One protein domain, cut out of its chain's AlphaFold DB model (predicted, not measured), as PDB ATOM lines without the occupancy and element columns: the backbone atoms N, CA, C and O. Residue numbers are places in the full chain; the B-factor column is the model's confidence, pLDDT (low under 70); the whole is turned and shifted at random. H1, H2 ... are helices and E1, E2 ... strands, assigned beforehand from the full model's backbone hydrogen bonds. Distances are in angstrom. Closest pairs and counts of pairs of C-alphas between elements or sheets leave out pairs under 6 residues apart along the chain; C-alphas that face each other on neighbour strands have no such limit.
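This is residues 8 to 96 of the 127 residues of the protein "Sodium:proton antiporter" of Lysinibacillus sp. F5 (UniProt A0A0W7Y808). One long helix, H2, packs over one face of a narrow two-stranded hairpin, E3 and E4, while a second, smaller hairpin, E1 and E2, reaches away beyond the helix's beginning and makes one end of a long, thin outline. The short helix H1 sits beside E4, and the stretch of residues 58 to 69 leads from it back to the beginning of H2, whose other end runs out into the tail of residues 93 to 96. The printed part has 89 residues, with four named strands and then two named helices in the order E1, E2, E3, E4, H1, H2. The strands make two separate antiparallel sheets, E1 - E2 and E3 - E4, and the class is mixed, helices and strands. The whole is loose, with a radius of gyration of the C-alphas of 16.2 A and spans of 61 by 23 by 22 A.

E1, residues 8 to 11, and E2, residues 17 to 21, form a hairpin, antiparallel at 147 degrees, with N 10 and O 18 within hydrogen-bond range at 2.8 A. E3, residues 27 to 32, is apart from E1 and E2. With E4, residues 38 to 44, it forms the second hairpin, antiparallel at 156 degrees, with N 29 and O 41 at 3.0 A and N 39 and O 31 at 2.8 A, both within hydrogen-bond range. Residues 43 to 44 of E4 also pair, antiparallel, with residues 47 to 48. The closest C-alphas of E4 and H1, residues 50 to 57, are those of Tyr 42 and Thr 50, 4.8 A apart. H1 is apart from E3. H2, residues 70 to 92, has 13 pairs of C-alphas within 8 A of E3, the closest being those of Ala 30 and Ala 84 at 5.2 A. Its closest C-alphas with E4 are those of Pro 38 and Ile 85, 7.3 A, and with E2 those of Met 21 and Tyr 70, 7.1 A. H1 and H2 are apart. In both helices every O i to N i+4 pair is within hydrogen-bond range.

E1 begins at C-alpha 8, (-12.845, -24.146, -71.693), and spans 10.3 A; E2 spans 13.9 A. E3 spans 16.9 A, and E4 spans 20.0 A from C-alpha 38 at (10.861, -5.775, -71.569). H1 spans 10.8 A. H2 runs 32.3 A from C-alpha 70 to C-alpha 92 at (21.471, -8.125, -69.106).

The two C-alphas farthest apart in the domain, those of His 14 and Pro 96, are 61.3 A apart. The printed part has no cut. The link from H1 to H2, 12 residues, is long; the other four links are tight. The mean pLDDT of the printed part is 86.4, and residues 34 to 36 and 93 to 96 are under 70.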
ATOM      1  N   THR A   8     -11.948 -23.024 -71.401       87.44
ATOM      2  CA  THR A   8     -12.845 -24.146 -71.693       87.44
ATOM      3  C   THR A   8     -14.163 -23.970 -70.941       87.44
ATOM      4  O   THR A   8     -14.184 -23.580 -69.771       87.44
ATOM      5  N   GLN A   9     -15.270 -24.256 -71.623       86.81
ATOM      6  CA  GLN A   9     -16.605 -24.278 -71.036       86.81
ATOM      7  C   GLN A   9     -16.881 -25.644 -70.400       86.81
ATOM      8  O   GLN A   9     -16.597 -26.681 -70.999       86.81
ATOM      9  N   TYR A  10     -17.478 -25.628 -69.218       85.19
ATOM     10  CA  TYR A  10     -17.933 -26.796 -68.481       85.19
ATOM     11  C   TYR A  10     -19.408 -26.631 -68.114       85.19
ATOM     12  O   TYR A  10     -19.929 -25.516 -68.046       85.19
ATOM     13  N   GLU A  11     -20.066 -27.754 -67.874       86.44
ATOM     14  CA  GLU A  11     -21.444 -27.827 -67.401       86.44
ATOM     15  C   GLU A  11     -21.446 -28.618 -66.092       86.44
ATOM     16  O   GLU A  11     -20.735 -29.621 -65.969       86.44
ATOM     17  N   ASP A  12     -22.155 -28.120 -65.081       83.12
ATOM     18  CA  ASP A  12     -22.333 -28.842 -63.825       83.12
ATOM     19  C   ASP A  12     -23.498 -29.846 -63.904       83.12
ATOM     20  O   ASP A  12     -24.259 -29.894 -64.868       83.12
ATOM     21  N   GLU A  13     -23.657 -30.654 -62.856       80.56
ATOM     22  CA  GLU A  13     -24.743 -31.643 -62.750       80.56
ATOM     23  C   GLU A  13     -26.151 -31.009 -62.713       80.56
ATOM     24  O   GLU A  13     -27.150 -31.710 -62.867       80.56
ATOM     25  N   HIS A  14     -26.239 -29.688 -62.526       79.31
ATOM     26  CA  HIS A  14     -27.471 -28.903 -62.460       79.31
ATOM     27  C   HIS A  14     -27.736 -28.112 -63.760       79.31
ATOM     28  O   HIS A  14     -28.675 -27.313 -63.803       79.31
ATOM     29  N   GLY A  15     -26.935 -28.322 -64.813       78.69
ATOM     30  CA  GLY A  15     -27.054 -27.640 -66.105       78.69
ATOM     31  C   GLY A  15     -26.542 -26.194 -66.116       78.69
ATOM     32  O   GLY A  15     -26.857 -25.432 -67.034       78.69
ATOM     33  N   GLN A  16     -25.784 -25.766 -65.101       81.62
ATOM     34  CA  GLN A  16     -25.145 -24.451 -65.081       81.62
ATOM     35  C   GLN A  16     -23.826 -24.476 -65.847       81.62
ATOM     36  O   GLN A  16     -22.937 -25.294 -65.606       81.62
ATOM     37  N   ILE A  17     -23.687 -23.513 -66.754       83.81
ATOM     38  CA  ILE A  17     -22.487 -23.327 -67.558       83.81
ATOM     39  C   ILE A  17     -21.480 -22.479 -66.777       83.81
ATOM     40  O   ILE A  17     -21.775 -21.337 -66.419       83.81
ATOM     41  N   TYR A  18     -20.271 -23.002 -66.587       84.75
ATOM     42  CA  TYR A  18     -19.143 -22.269 -66.010       84.75
ATOM     43  C   TYR A  18     -17.898 -22.387 -66.895       84.75
ATOM     44  O   TYR A  18     -17.776 -23.297 -67.712       84.75
ATOM     45  N   TYR A  19     -16.962 -21.448 -66.757       88.50
ATOM     46  CA  TYR A  19     -15.732 -21.423 -67.548       88.50
ATOM     47  C   TYR A  19     -14.509 -21.625 -66.656       88.50
ATOM     48  O   TYR A  19     -14.468 -21.126 -65.527       88.50
ATOM     49  N   LYS A  20     -13.508 -22.341 -67.172       90.00
ATOM     50  CA  LYS A  20     -12.197 -22.513 -66.531       90.00
ATOM     51  C   LYS A  20     -11.063 -22.356 -67.528       90.00
ATOM     52  O   LYS A  20     -11.267 -22.500 -68.736       90.00
ATOM     53  N   MET A  21      -9.865 -22.094 -67.032       89.50
ATOM     54  CA  MET A  21      -8.671 -22.063 -67.865       89.50
ATOM     55  C   MET A  21      -8.371 -23.457 -68.426       89.50
ATOM     56  O   MET A  21      -8.463 -24.471 -67.736       89.50
ATOM     57  N   LYS A  22      -7.986 -23.517 -69.704       88.81
ATOM     58  CA  LYS A  22      -7.666 -24.774 -70.399       88.81
ATOM     59  C   LYS A  22      -6.434 -25.468 -69.810       88.81
ATOM     60  O   LYS A  22      -6.373 -26.692 -69.772       88.81
ATOM     61  N   SER A  23      -5.445 -24.685 -69.385       85.81
ATOM     62  CA  SER A  23      -4.234 -25.170 -68.727       85.81
ATOM     63  C   SER A  23      -3.602 -24.066 -67.882       85.81
ATOM     64  O   SER A  23      -3.646 -22.890 -68.245       85.81
ATOM     65  N   HIS A  24      -2.971 -24.470 -66.779       86.12
ATOM     66  CA  HIS A  24      -2.122 -23.617 -65.940       86.12
ATOM     67  C   HIS A  24      -0.632 -23.732 -66.307       86.12
ATOM     68  O   HIS A  24       0.216 -22.995 -65.790       86.12
ATOM     69  N   ASP A  25      -0.302 -24.641 -67.225       89.19
ATOM     70  CA  ASP A  25       1.051 -24.838 -67.725       89.19
ATOM     71  C   ASP A  25       1.358 -23.845 -68.852       89.19
ATOM     72  O   ASP A  25       1.284 -24.154 -70.041       89.19
ATOM     73  N   ILE A  26       1.587 -22.595 -68.447       91.62
ATOM     74  CA  ILE A  26       1.975 -21.500 -69.339       91.62
ATOM     75  C   ILE A  26       3.434 -21.139 -69.113       91.62
ATOM     76  O   ILE A  26       3.827 -20.799 -67.994       91.62
ATOM     77  N   ASP A  27       4.213 -21.129 -70.180       93.38
ATOM     78  CA  ASP A  27       5.565 -20.601 -70.181       93.38
ATOM     79  C   ASP A  27       5.548 -19.096 -70.435       93.38
ATOM     80  O   ASP A  27       4.889 -18.598 -71.350       93.38
ATOM     81  N   VAL A  28       6.308 -18.362 -69.624       94.75
ATOM     82  CA  VAL A  28       6.431 -16.906 -69.724       94.75
ATOM     83  C   VAL A  28       7.874 -16.558 -70.039       94.75
ATOM     84  O   VAL A  28       8.787 -16.947 -69.309       94.75
ATOM     85  N   LYS A  29       8.084 -15.819 -71.127       92.56
ATOM     86  CA  LYS A  29       9.415 -15.401 -71.581       92.56
ATOM     87  C   LYS A  29       9.462 -13.885 -71.675       92.56
ATOM     88  O   LYS A  29       8.584 -13.278 -72.284       92.56
ATOM     89  N   ALA A  30      10.498 -13.287 -71.095       91.00
ATOM     90  CA  ALA A  30      10.774 -11.863 -71.211       91.00
ATOM     91  C   ALA A  30      11.971 -11.655 -72.142       91.00
ATOM     92  O   ALA A  30      13.012 -12.288 -71.967       91.00
ATOM     93  N   ALA A  31      11.824 -10.767 -73.119       87.56
ATOM     94  CA  ALA A  31      12.882 -10.395 -74.048       87.56
ATOM     95  C   ALA A  31      13.014  -8.873 -74.113       87.56
ATOM     96  O   ALA A  31      12.022  -8.144 -74.060       87.56
ATOM     97  N   GLN A  32      14.242  -8.380 -74.251       81.69
ATOM     98  CA  GLN A  32      14.475  -6.977 -74.556       81.69
ATOM     99  C   GLN A  32      14.441  -6.797 -76.078       81.69
ATOM    100  O   GLN A  32      15.331  -7.266 -76.782       81.69
ATOM    101  N   ASN A  33      13.409  -6.125 -76.587       74.38
ATOM    102  CA  ASN A  33      13.438  -5.555 -77.937       74.38
ATOM    103  C   ASN A  33      14.083  -4.163 -77.888       74.38
ATOM    104  O   ASN A  33      14.371  -3.665 -76.808       74.38
ATOM    105  N   ALA A  34      14.284  -3.509 -79.036       62.81
ATOM    106  CA  ALA A  34      14.953  -2.203 -79.170       62.81
ATOM    107  C   ALA A  34      14.354  -1.021 -78.351       62.81
ATOM    108  O   ALA A  34      14.780   0.119 -78.519       62.81
ATOM    109  N   GLY A  35      13.365  -1.264 -77.485       66.62
ATOM    110  CA  GLY A  35      12.793  -0.307 -76.542       66.62
ATOM    111  C   GLY A  35      13.314  -0.465 -75.106       66.62
ATOM    112  O   GLY A  35      14.037  -1.394 -74.761       66.62
ATOM    113  N   LEU A  36      12.905   0.466 -74.241       67.12
ATOM    114  CA  LEU A  36      13.299   0.504 -72.826       67.12
ATOM    115  C   LEU A  36      12.563  -0.527 -71.952       67.12
ATOM    116  O   LEU A  36      13.046  -0.861 -70.875       67.12
ATOM    117  N   ALA A  37      11.399  -1.012 -72.392       79.56
ATOM    118  CA  ALA A  37      10.568  -1.936 -71.628       79.56
ATOM    119  C   ALA A  37      10.741  -3.387 -72.115       79.56
ATOM    120  O   ALA A  37      10.758  -3.619 -73.329       79.56
ATOM    121  N   PRO A  38      10.833  -4.369 -71.198       83.12
ATOM    122  CA  PRO A  38      10.861  -5.775 -71.569       83.12
ATOM    123  C   PRO A  38       9.521  -6.199 -72.181       83.12
ATOM    124  O   PRO A  38       8.451  -5.837 -71.691       83.12
ATOM    125  N   VAL A  39       9.587  -6.983 -73.253       89.69
ATOM    126  CA  VAL A  39       8.422  -7.579 -73.912       89.69
ATOM    127  C   VAL A  39       8.197  -8.966 -73.324       89.69
ATOM    128  O   VAL A  39       9.111  -9.788 -73.304       89.69
ATOM    129  N   ILE A  40       6.980  -9.218 -72.844       92.31
ATOM    130  CA  ILE A  40       6.574 -10.503 -72.268       92.31
ATOM    131  C   ILE A  40       5.752 -11.268 -73.304       92.31
ATOM    132  O   ILE A  40       4.774 -10.737 -73.828       92.31
ATOM    133  N   THR A  41       6.139 -12.513 -73.563       93.75
ATOM    134  CA  THR A  41       5.401 -13.456 -74.417       93.75
ATOM    135  C   THR A  41       4.963 -14.665 -73.605       93.75
ATOM    136  O   THR A  41       5.634 -15.048 -72.637       93.75
ATOM    137  N   TYR A  42       3.840 -15.261 -73.999       94.06
ATOM    138  CA  TYR A  42       3.207 -16.359 -73.276       94.06
ATOM    139  C   TYR A  42       2.975 -17.540 -74.206       94.06
ATOM    140  O   TYR A  42       2.496 -17.369 -75.328       94.06
ATOM    141  N   TRP A  43       3.282 -18.733 -73.716       94.06
ATOM    142  CA  TRP A  43       3.284 -19.959 -74.502       94.06
ATOM    143  C   TRP A  43       2.537 -21.060 -73.757       94.06
ATOM    144  O   TRP A  43       2.704 -21.213 -72.551       94.06
ATOM    145  N   MET A  44       1.715 -21.823 -74.469       91.31
ATOM    146  CA  MET A  44       1.063 -23.027 -73.954       91.31
ATOM    147  C   MET A  44       1.500 -24.196 -74.836       91.31
ATOM    148  O   MET A  44       0.997 -24.368 -75.947       91.31
ATOM    149  N   GLY A  45       2.493 -24.958 -74.368       89.12
ATOM    150  CA  GLY A  45       3.237 -25.882 -75.225       89.12
ATOM    151  C   GLY A  45       3.943 -25.128 -76.357       89.12
ATOM    152  O   GLY A  45       4.640 -24.145 -76.112       89.12
ATOM    153  N   ASP A  46       3.712 -25.548 -77.600       89.00
ATOM    154  CA  ASP A  46       4.309 -24.928 -78.792       89.00
ATOM    155  C   ASP A  46       3.508 -23.729 -79.338       89.00
ATOM    156  O   ASP A  46       3.925 -23.086 -80.303       89.00
ATOM    157  N   GLN A  47       2.349 -23.415 -78.746       90.44
ATOM    158  CA  GLN A  47       1.474 -22.344 -79.219       90.44
ATOM    159  C   GLN A  47       1.744 -21.035 -78.470       90.44
ATOM    160  O   GLN A  47       1.627 -20.973 -77.244       90.44
ATOM    161  N   GLU A  48       2.030 -19.962 -79.210       91.88
ATOM    162  CA  GLU A  48       2.048 -18.611 -78.650       91.88
ATOM    163  C   GLU A  48       0.612 -18.126 -78.394       91.88
ATOM    164  O   GLU A  48      -0.237 -18.130 -79.286       91.88
ATOM    165  N   ILE A  49       0.340 -17.701 -77.160       92.38
ATOM    166  CA  ILE A  49      -0.989 -17.282 -76.681       92.38
ATOM    167  C   ILE A  49      -0.982 -15.859 -76.103       92.38
ATOM    168  O   ILE A  49      -1.887 -15.478 -75.357       92.38
ATOM    169  N   THR A  50       0.036 -15.064 -76.439       92.50
ATOM    170  CA  THR A  50       0.216 -13.689 -75.952       92.50
ATOM    171  C   THR A  50      -1.026 -12.827 -76.191       92.50
ATOM    172  O   THR A  50      -1.533 -12.193 -75.259       92.50
ATOM    173  N   ASP A  51      -1.570 -12.855 -77.407       91.25
ATOM    174  CA  ASP A  51      -2.770 -12.089 -77.751       91.25
ATOM    175  C   ASP A  51      -4.025 -12.625 -77.059       91.25
ATOM    176  O   ASP A  51      -4.865 -11.841 -76.621       91.25
ATOM    177  N   SER A  52      -4.142 -13.940 -76.876       90.75
ATOM    178  CA  SER A  52      -5.268 -14.557 -76.164       90.75
ATOM    179  C   SER A  52      -5.315 -14.130 -74.697       90.75
ATOM    180  O   SER A  52      -6.389 -13.797 -74.185       90.75
ATOM    181  N   ILE A  53      -4.158 -14.067 -74.027       90.31
ATOM    182  CA  ILE A  53      -4.047 -13.561 -72.648       90.31
ATOM    183  C   ILE A  53      -4.322 -12.060 -72.596       90.31
ATOM    184  O   ILE A  53      -5.034 -11.593 -71.702       90.31
ATOM    185  N   ARG A  54      -3.806 -11.291 -73.561       90.19
ATOM    186  CA  ARG A  54      -4.078  -9.852 -73.666       90.19
ATOM    187  C   ARG A  54      -5.577  -9.590 -73.822       90.19
ATOM    188  O   ARG A  54      -6.142  -8.811 -73.058       90.19
ATOM    189  N   ASN A  55      -6.227 -10.272 -74.758       90.19
ATOM    190  CA  ASN A  55      -7.661 -10.155 -75.007       90.19
ATOM    191  C   ASN A  55      -8.486 -10.557 -73.782       90.19
ATOM    192  O   ASN A  55      -9.493  -9.915 -73.498       90.19
ATOM    193  N   LEU A  56      -8.044 -11.571 -73.028       88.75
ATOM    194  CA  LEU A  56      -8.683 -11.965 -71.775       88.75
ATOM    195  C   LEU A  56      -8.589 -10.848 -70.722       88.75
ATOM    196  O   LEU A  56      -9.615 -10.395 -70.215       88.75
ATOM    197  N   ARG A  57      -7.376 -10.354 -70.436       88.62
ATOM    198  CA  ARG A  57      -7.126  -9.310 -69.421       88.62
ATOM    199  C   ARG A  57      -7.808  -7.981 -69.739       88.62
ATOM    200  O   ARG A  57      -8.285  -7.314 -68.828       88.62
ATOM    201  N   PHE A  58      -7.858  -7.608 -71.015       87.81
ATOM    202  CA  PHE A  58      -8.474  -6.362 -71.480       87.81
ATOM    203  C   PHE A  58      -9.899  -6.558 -72.006       87.81
ATOM    204  O   PHE A  58     -10.422  -5.701 -72.722       87.81
ATOM    205  N   SER A  59     -10.542  -7.680 -71.670       86.19
ATOM    206  CA  SER A  59     -11.931  -7.903 -72.050       86.19
ATOM    207  C   SER A  59     -12.866  -6.907 -71.335       86.19
ATOM    208  O   SER A  59     -12.607  -6.519 -70.195       86.19
ATOM    209  N   PRO A  60     -13.985  -6.483 -71.964       86.56
ATOM    210  CA  PRO A  60     -14.907  -5.506 -71.366       86.56
ATOM    211  C   PRO A  60     -15.572  -5.968 -70.064       86.56
ATOM    212  O   PRO A  60     -16.098  -5.150 -69.313       86.56
ATOM    213  N   ARG A  61     -15.609  -7.284 -69.824       86.81
ATOM    214  CA  ARG A  61     -16.113  -7.878 -68.586       86.81
ATOM    215  C   ARG A  61     -14.937  -8.470 -67.820       86.81
ATOM    216  O   ARG A  61     -14.176  -9.213 -68.429       86.81
ATOM    217  N   PRO A  62     -14.809  -8.215 -66.510       86.50
ATOM    218  CA  PRO A  62     -13.701  -8.745 -65.728       86.50
ATOM    219  C   PRO A  62     -13.697 -10.284 -65.786       86.50
ATOM    220  O   PRO A  62     -14.722 -10.889 -65.464       86.50
ATOM    221  N   PRO A  63     -12.585 -10.934 -66.175       87.50
ATOM    222  CA  PRO A  63     -12.511 -12.393 -66.296       87.50
ATOM    223  C   PRO A  63     -12.885 -13.161 -65.028       87.50
ATOM    224  O   PRO A  63     -13.548 -14.191 -65.110       87.50
ATOM    225  N   SER A  64     -12.566 -12.613 -63.852       88.50
ATOM    226  CA  SER A  64     -12.953 -13.177 -62.550       88.50
ATOM    227  C   SER A  64     -14.466 -13.290 -62.343       88.50
ATOM    228  O   SER A  64     -14.905 -14.033 -61.474       88.50
ATOM    229  N   SER A  65     -15.285 -12.580 -63.128       87.88
ATOM    230  CA  SER A  65     -16.748 -12.663 -63.020       87.88
ATOM    231  C   SER A  65     -17.359 -13.880 -63.716       87.88
ATOM    232  O   SER A  65     -18.520 -14.188 -63.461       87.88
ATOM    233  N   TYR A  66     -16.622 -14.551 -64.607       86.00
ATOM    234  CA  TYR A  66     -17.148 -15.682 -65.384       86.00
ATOM    235  C   TYR A  66     -16.199 -16.882 -65.489       86.00
ATOM    236  O   TYR A  66     -16.648 -17.954 -65.889       86.00
ATOM    237  N   ILE A  67     -14.923 -16.737 -65.120       89.00
ATOM    238  CA  ILE A  67     -13.940 -17.824 -65.071       89.00
ATOM    239  C   ILE A  67     -13.620 -18.131 -63.611       89.00
ATOM    240  O   ILE A  67     -13.136 -17.267 -62.879       89.00
ATOM    241  N   GLN A  68     -13.883 -19.368 -63.198       89.69
ATOM    242  CA  GLN A  68     -13.848 -19.772 -61.791       89.69
ATOM    243  C   GLN A  68     -12.432 -19.771 -61.193       89.69
ATOM    244  O   GLN A  68     -12.245 -19.399 -60.040       89.69
ATOM    245  N   ASP A  69     -11.437 -20.181 -61.975       91.25
ATOM    246  CA  ASP A  69     -10.030 -20.333 -61.589       91.25
ATOM    247  C   ASP A  69      -9.159 -19.134 -62.009       91.25
ATOM    248  O   ASP A  69      -7.930 -19.187 -61.953       91.25
ATOM    249  N   TYR A  70      -9.774 -18.017 -62.417       90.56
ATOM    250  CA  TYR A  70      -9.032 -16.878 -62.964       90.56
ATOM    251  C   TYR A  70      -8.082 -16.220 -61.957       90.56
ATOM    252  O   TYR A  70      -7.003 -15.776 -62.342       90.56
ATOM    253  N   GLU A  71      -8.458 -16.126 -60.680       91.56
ATOM    254  CA  GLU A  71      -7.593 -15.508 -59.666       91.56
ATOM    255  C   GLU A  71      -6.323 -16.332 -59.426       91.56
ATOM    256  O   GLU A  71      -5.223 -15.777 -59.390       91.56
ATOM    257  N   GLU A  72      -6.463 -17.656 -59.342       92.00
ATOM    258  CA  GLU A  72      -5.340 -18.588 -59.220       92.00
ATOM    259  C   GLU A  72      -4.437 -18.518 -60.455       92.00
ATOM    260  O   GLU A  72      -3.214 -18.366 -60.349       92.00
ATOM    261  N   PHE A  73      -5.050 -18.528 -61.638       92.06
ATOM    262  CA  PHE A  73      -4.361 -18.354 -62.907       92.06
ATOM    263  C   PHE A  73      -3.569 -17.041 -62.975       92.06
ATOM    264  O   PHE A  73      -2.396 -17.029 -63.358       92.06
ATOM    265  N   GLN A  74      -4.185 -15.928 -62.579       92.19
ATOM    266  CA  GLN A  74      -3.563 -14.609 -62.609       92.19
ATOM    267  C   GLN A  74      -2.410 -14.504 -61.601       92.19
ATOM    268  O   GLN A  74      -1.379 -13.908 -61.923       92.19
ATOM    269  N   ALA A  75      -2.541 -15.109 -60.416       93.69
ATOM    270  CA  ALA A  75      -1.463 -15.178 -59.432       93.69
ATOM    271  C   ALA A  75      -0.270 -16.002 -59.948       93.69
ATOM    272  O   ALA A  75       0.887 -15.583 -59.819       93.69
ATOM    273  N   MET A  76      -0.545 -17.142 -60.590       94.06
ATOM    274  CA  MET A  76       0.466 -17.977 -61.239       94.06
ATOM    275  C   MET A  76       1.189 -17.212 -62.356       94.06
ATOM    276  O   MET A  76       2.425 -17.177 -62.369       94.06
ATOM    277  N   LEU A  77       0.444 -16.547 -63.246       93.56
ATOM    278  CA  LEU A  77       1.024 -15.739 -64.321       93.56
ATOM    279  C   LEU A  77       1.918 -14.633 -63.771       93.56
ATOM    280  O   LEU A  77       3.054 -14.506 -64.218       93.56
ATOM    281  N   TYR A  78       1.453 -13.885 -62.771       94.12
ATOM    282  CA  TYR A  78       2.235 -12.812 -62.159       94.12
ATOM    283  C   TYR A  78       3.567 -13.321 -61.580       94.12
ATOM    284  O   TYR A  78       4.620 -12.714 -61.782       94.12
ATOM    285  N   SER A  79       3.551 -14.480 -60.912       94.88
ATOM    286  CA  SER A  79       4.772 -15.118 -60.401       94.88
ATOM    287  C   SER A  79       5.762 -15.464 -61.523       94.88
ATOM    288  O   SER A  79       6.965 -15.195 -61.410       94.88
ATOM    289  N   LYS A  80       5.264 -16.034 -62.628       95.00
ATOM    290  CA  LYS A  80       6.088 -16.399 -63.789       95.00
ATOM    291  C   LYS A  80       6.614 -15.168 -64.534       95.00
ATOM    292  O   LYS A  80       7.786 -15.153 -64.901       95.00
ATOM    293  N   GLU A  81       5.803 -14.124 -64.689       94.19
ATOM    294  CA  GLU A  81       6.199 -12.830 -65.259       94.19
ATOM    295  C   GLU A  81       7.345 -12.200 -64.464       94.19
ATOM    296  O   GLU A  81       8.381 -11.858 -65.041       94.19
ATOM    297  N   GLN A  82       7.221 -12.128 -63.135       93.88
ATOM    298  CA  GLN A  82       8.278 -11.586 -62.282       93.88
ATOM    299  C   GLN A  82       9.576 -12.393 -62.410       93.88
ATOM    300  O   GLN A  82      10.665 -11.819 -62.477       93.88
ATOM    301  N   ARG A  83       9.478 -13.727 -62.472       93.31
ATOM    302  CA  ARG A  83      10.643 -14.598 -62.676       93.31
ATOM    303  C   ARG A  83      11.303 -14.343 -64.031       93.31
ATOM    304  O   ARG A  83      12.524 -14.217 -64.076       93.31
ATOM    305  N   ALA A  84      10.523 -14.249 -65.105       92.88
ATOM    306  CA  ALA A  84      11.036 -14.007 -66.450       92.88
ATOM    307  C   ALA A  84      11.736 -12.641 -66.551       92.88
ATOM    308  O   ALA A  84      12.837 -12.546 -67.092       92.88
ATOM    309  N   ILE A  85      11.144 -11.598 -65.964       90.94
ATOM    310  CA  ILE A  85      11.743 -10.260 -65.888       90.94
ATOM    311  C   ILE A  85      13.055 -10.295 -65.095       90.94
ATOM    312  O   ILE A  85      14.059  -9.743 -65.545       90.94
ATOM    313  N   ASN A  86      13.078 -10.967 -63.941       90.12
ATOM    314  CA  ASN A  86      14.294 -11.095 -63.138       90.12
ATOM    315  C   ASN A  86      15.403 -11.821 -63.909       90.12
ATOM    316  O   ASN A  86      16.536 -11.351 -63.914       90.12
ATOM    317  N   GLN A  87      15.084 -12.914 -64.608       89.62
ATOM    318  CA  GLN A  87      16.045 -13.633 -65.449       89.62
ATOM    319  C   GLN A  87      16.588 -12.755 -66.578       89.62
ATOM    320  O   GLN A  87      17.789 -12.770 -66.842       89.62
ATOM    321  N   LEU A  88      15.729 -11.961 -67.220       88.00
ATOM    322  CA  LEU A  88      16.154 -11.014 -68.243       88.00
ATOM    323  C   LEU A  88      17.116  -9.966 -67.660       88.00
ATOM    324  O   LEU A  88      18.166  -9.706 -68.245       88.00
ATOM    325  N   TYR A  89      16.809  -9.401 -66.489       84.25
ATOM    326  CA  TYR A  89      17.720  -8.472 -65.818       84.25
ATOM    327  C   TYR A  89      19.021  -9.134 -65.373       84.25
ATOM    328  O   TYR A  89      20.067  -8.511 -65.499       84.25
ATOM    329  N   GLU A  90      18.999 -10.378 -64.900       83.12
ATOM    330  CA  GLU A  90      20.217 -11.124 -64.567       83.12
ATOM    331  C   GLU A  90      21.100 -11.340 -65.799       83.12
ATOM    332  O   GLU A  90      22.313 -11.152 -65.708       83.12
ATOM    333  N   GLN A  91      20.504 -11.676 -66.948       79.50
ATOM    334  CA  GLN A  91      21.218 -11.857 -68.217       79.50
ATOM    335  C   GLN A  91      21.794 -10.545 -68.759       79.50
ATOM    336  O   GLN A  91      22.919 -10.529 -69.257       79.50
ATOM    337  N   MET A  92      21.031  -9.452 -68.670       75.00
ATOM    338  CA  MET A  92      21.471  -8.125 -69.106       75.00
ATOM    339  C   MET A  92      22.472  -7.489 -68.148       75.00
ATOM    340  O   MET A  92      23.354  -6.738 -68.569       75.00
ATOM    341  N   SER A  93      22.337  -7.755 -66.849       62.75
ATOM    342  CA  SER A  93      23.294  -7.281 -65.871       62.75
ATOM    343  C   SER A  93      24.623  -7.973 -66.151       62.75
ATOM    344  O   SER A  93      24.792  -9.174 -65.942       62.75
ATOM    345  N   ILE A  94      25.610  -7.188 -66.572       55.62
ATOM    346  CA  ILE A  94      27.021  -7.559 -66.484       55.62
ATOM    347  C   ILE A  94      27.389  -7.516 -64.995       55.62
ATOM    348  O   ILE A  94      28.244  -6.753 -64.550       55.62
ATOM    349  N   LYS A  95      26.716  -8.315 -64.163       51.88
ATOM    350  CA  LYS A  95      27.310  -8.713 -62.897       51.88
ATOM    351  C   LYS A  95      28.586  -9.451 -63.303       51.88
ATOM    352  O   LYS A  95      28.513 -10.236 -64.255       51.88
ATOM    353  N   PRO A  96      29.755  -9.220 -62.675       51.19
ATOM    354  CA  PRO A  96      30.900 -10.089 -62.895       51.19
ATOM    355  C   PRO A  96      30.402 -11.492 -62.581       51.19
ATOM    356  O   PRO A  96      30.129 -11.816 -61.428       51.19
TER     357      PRO A  96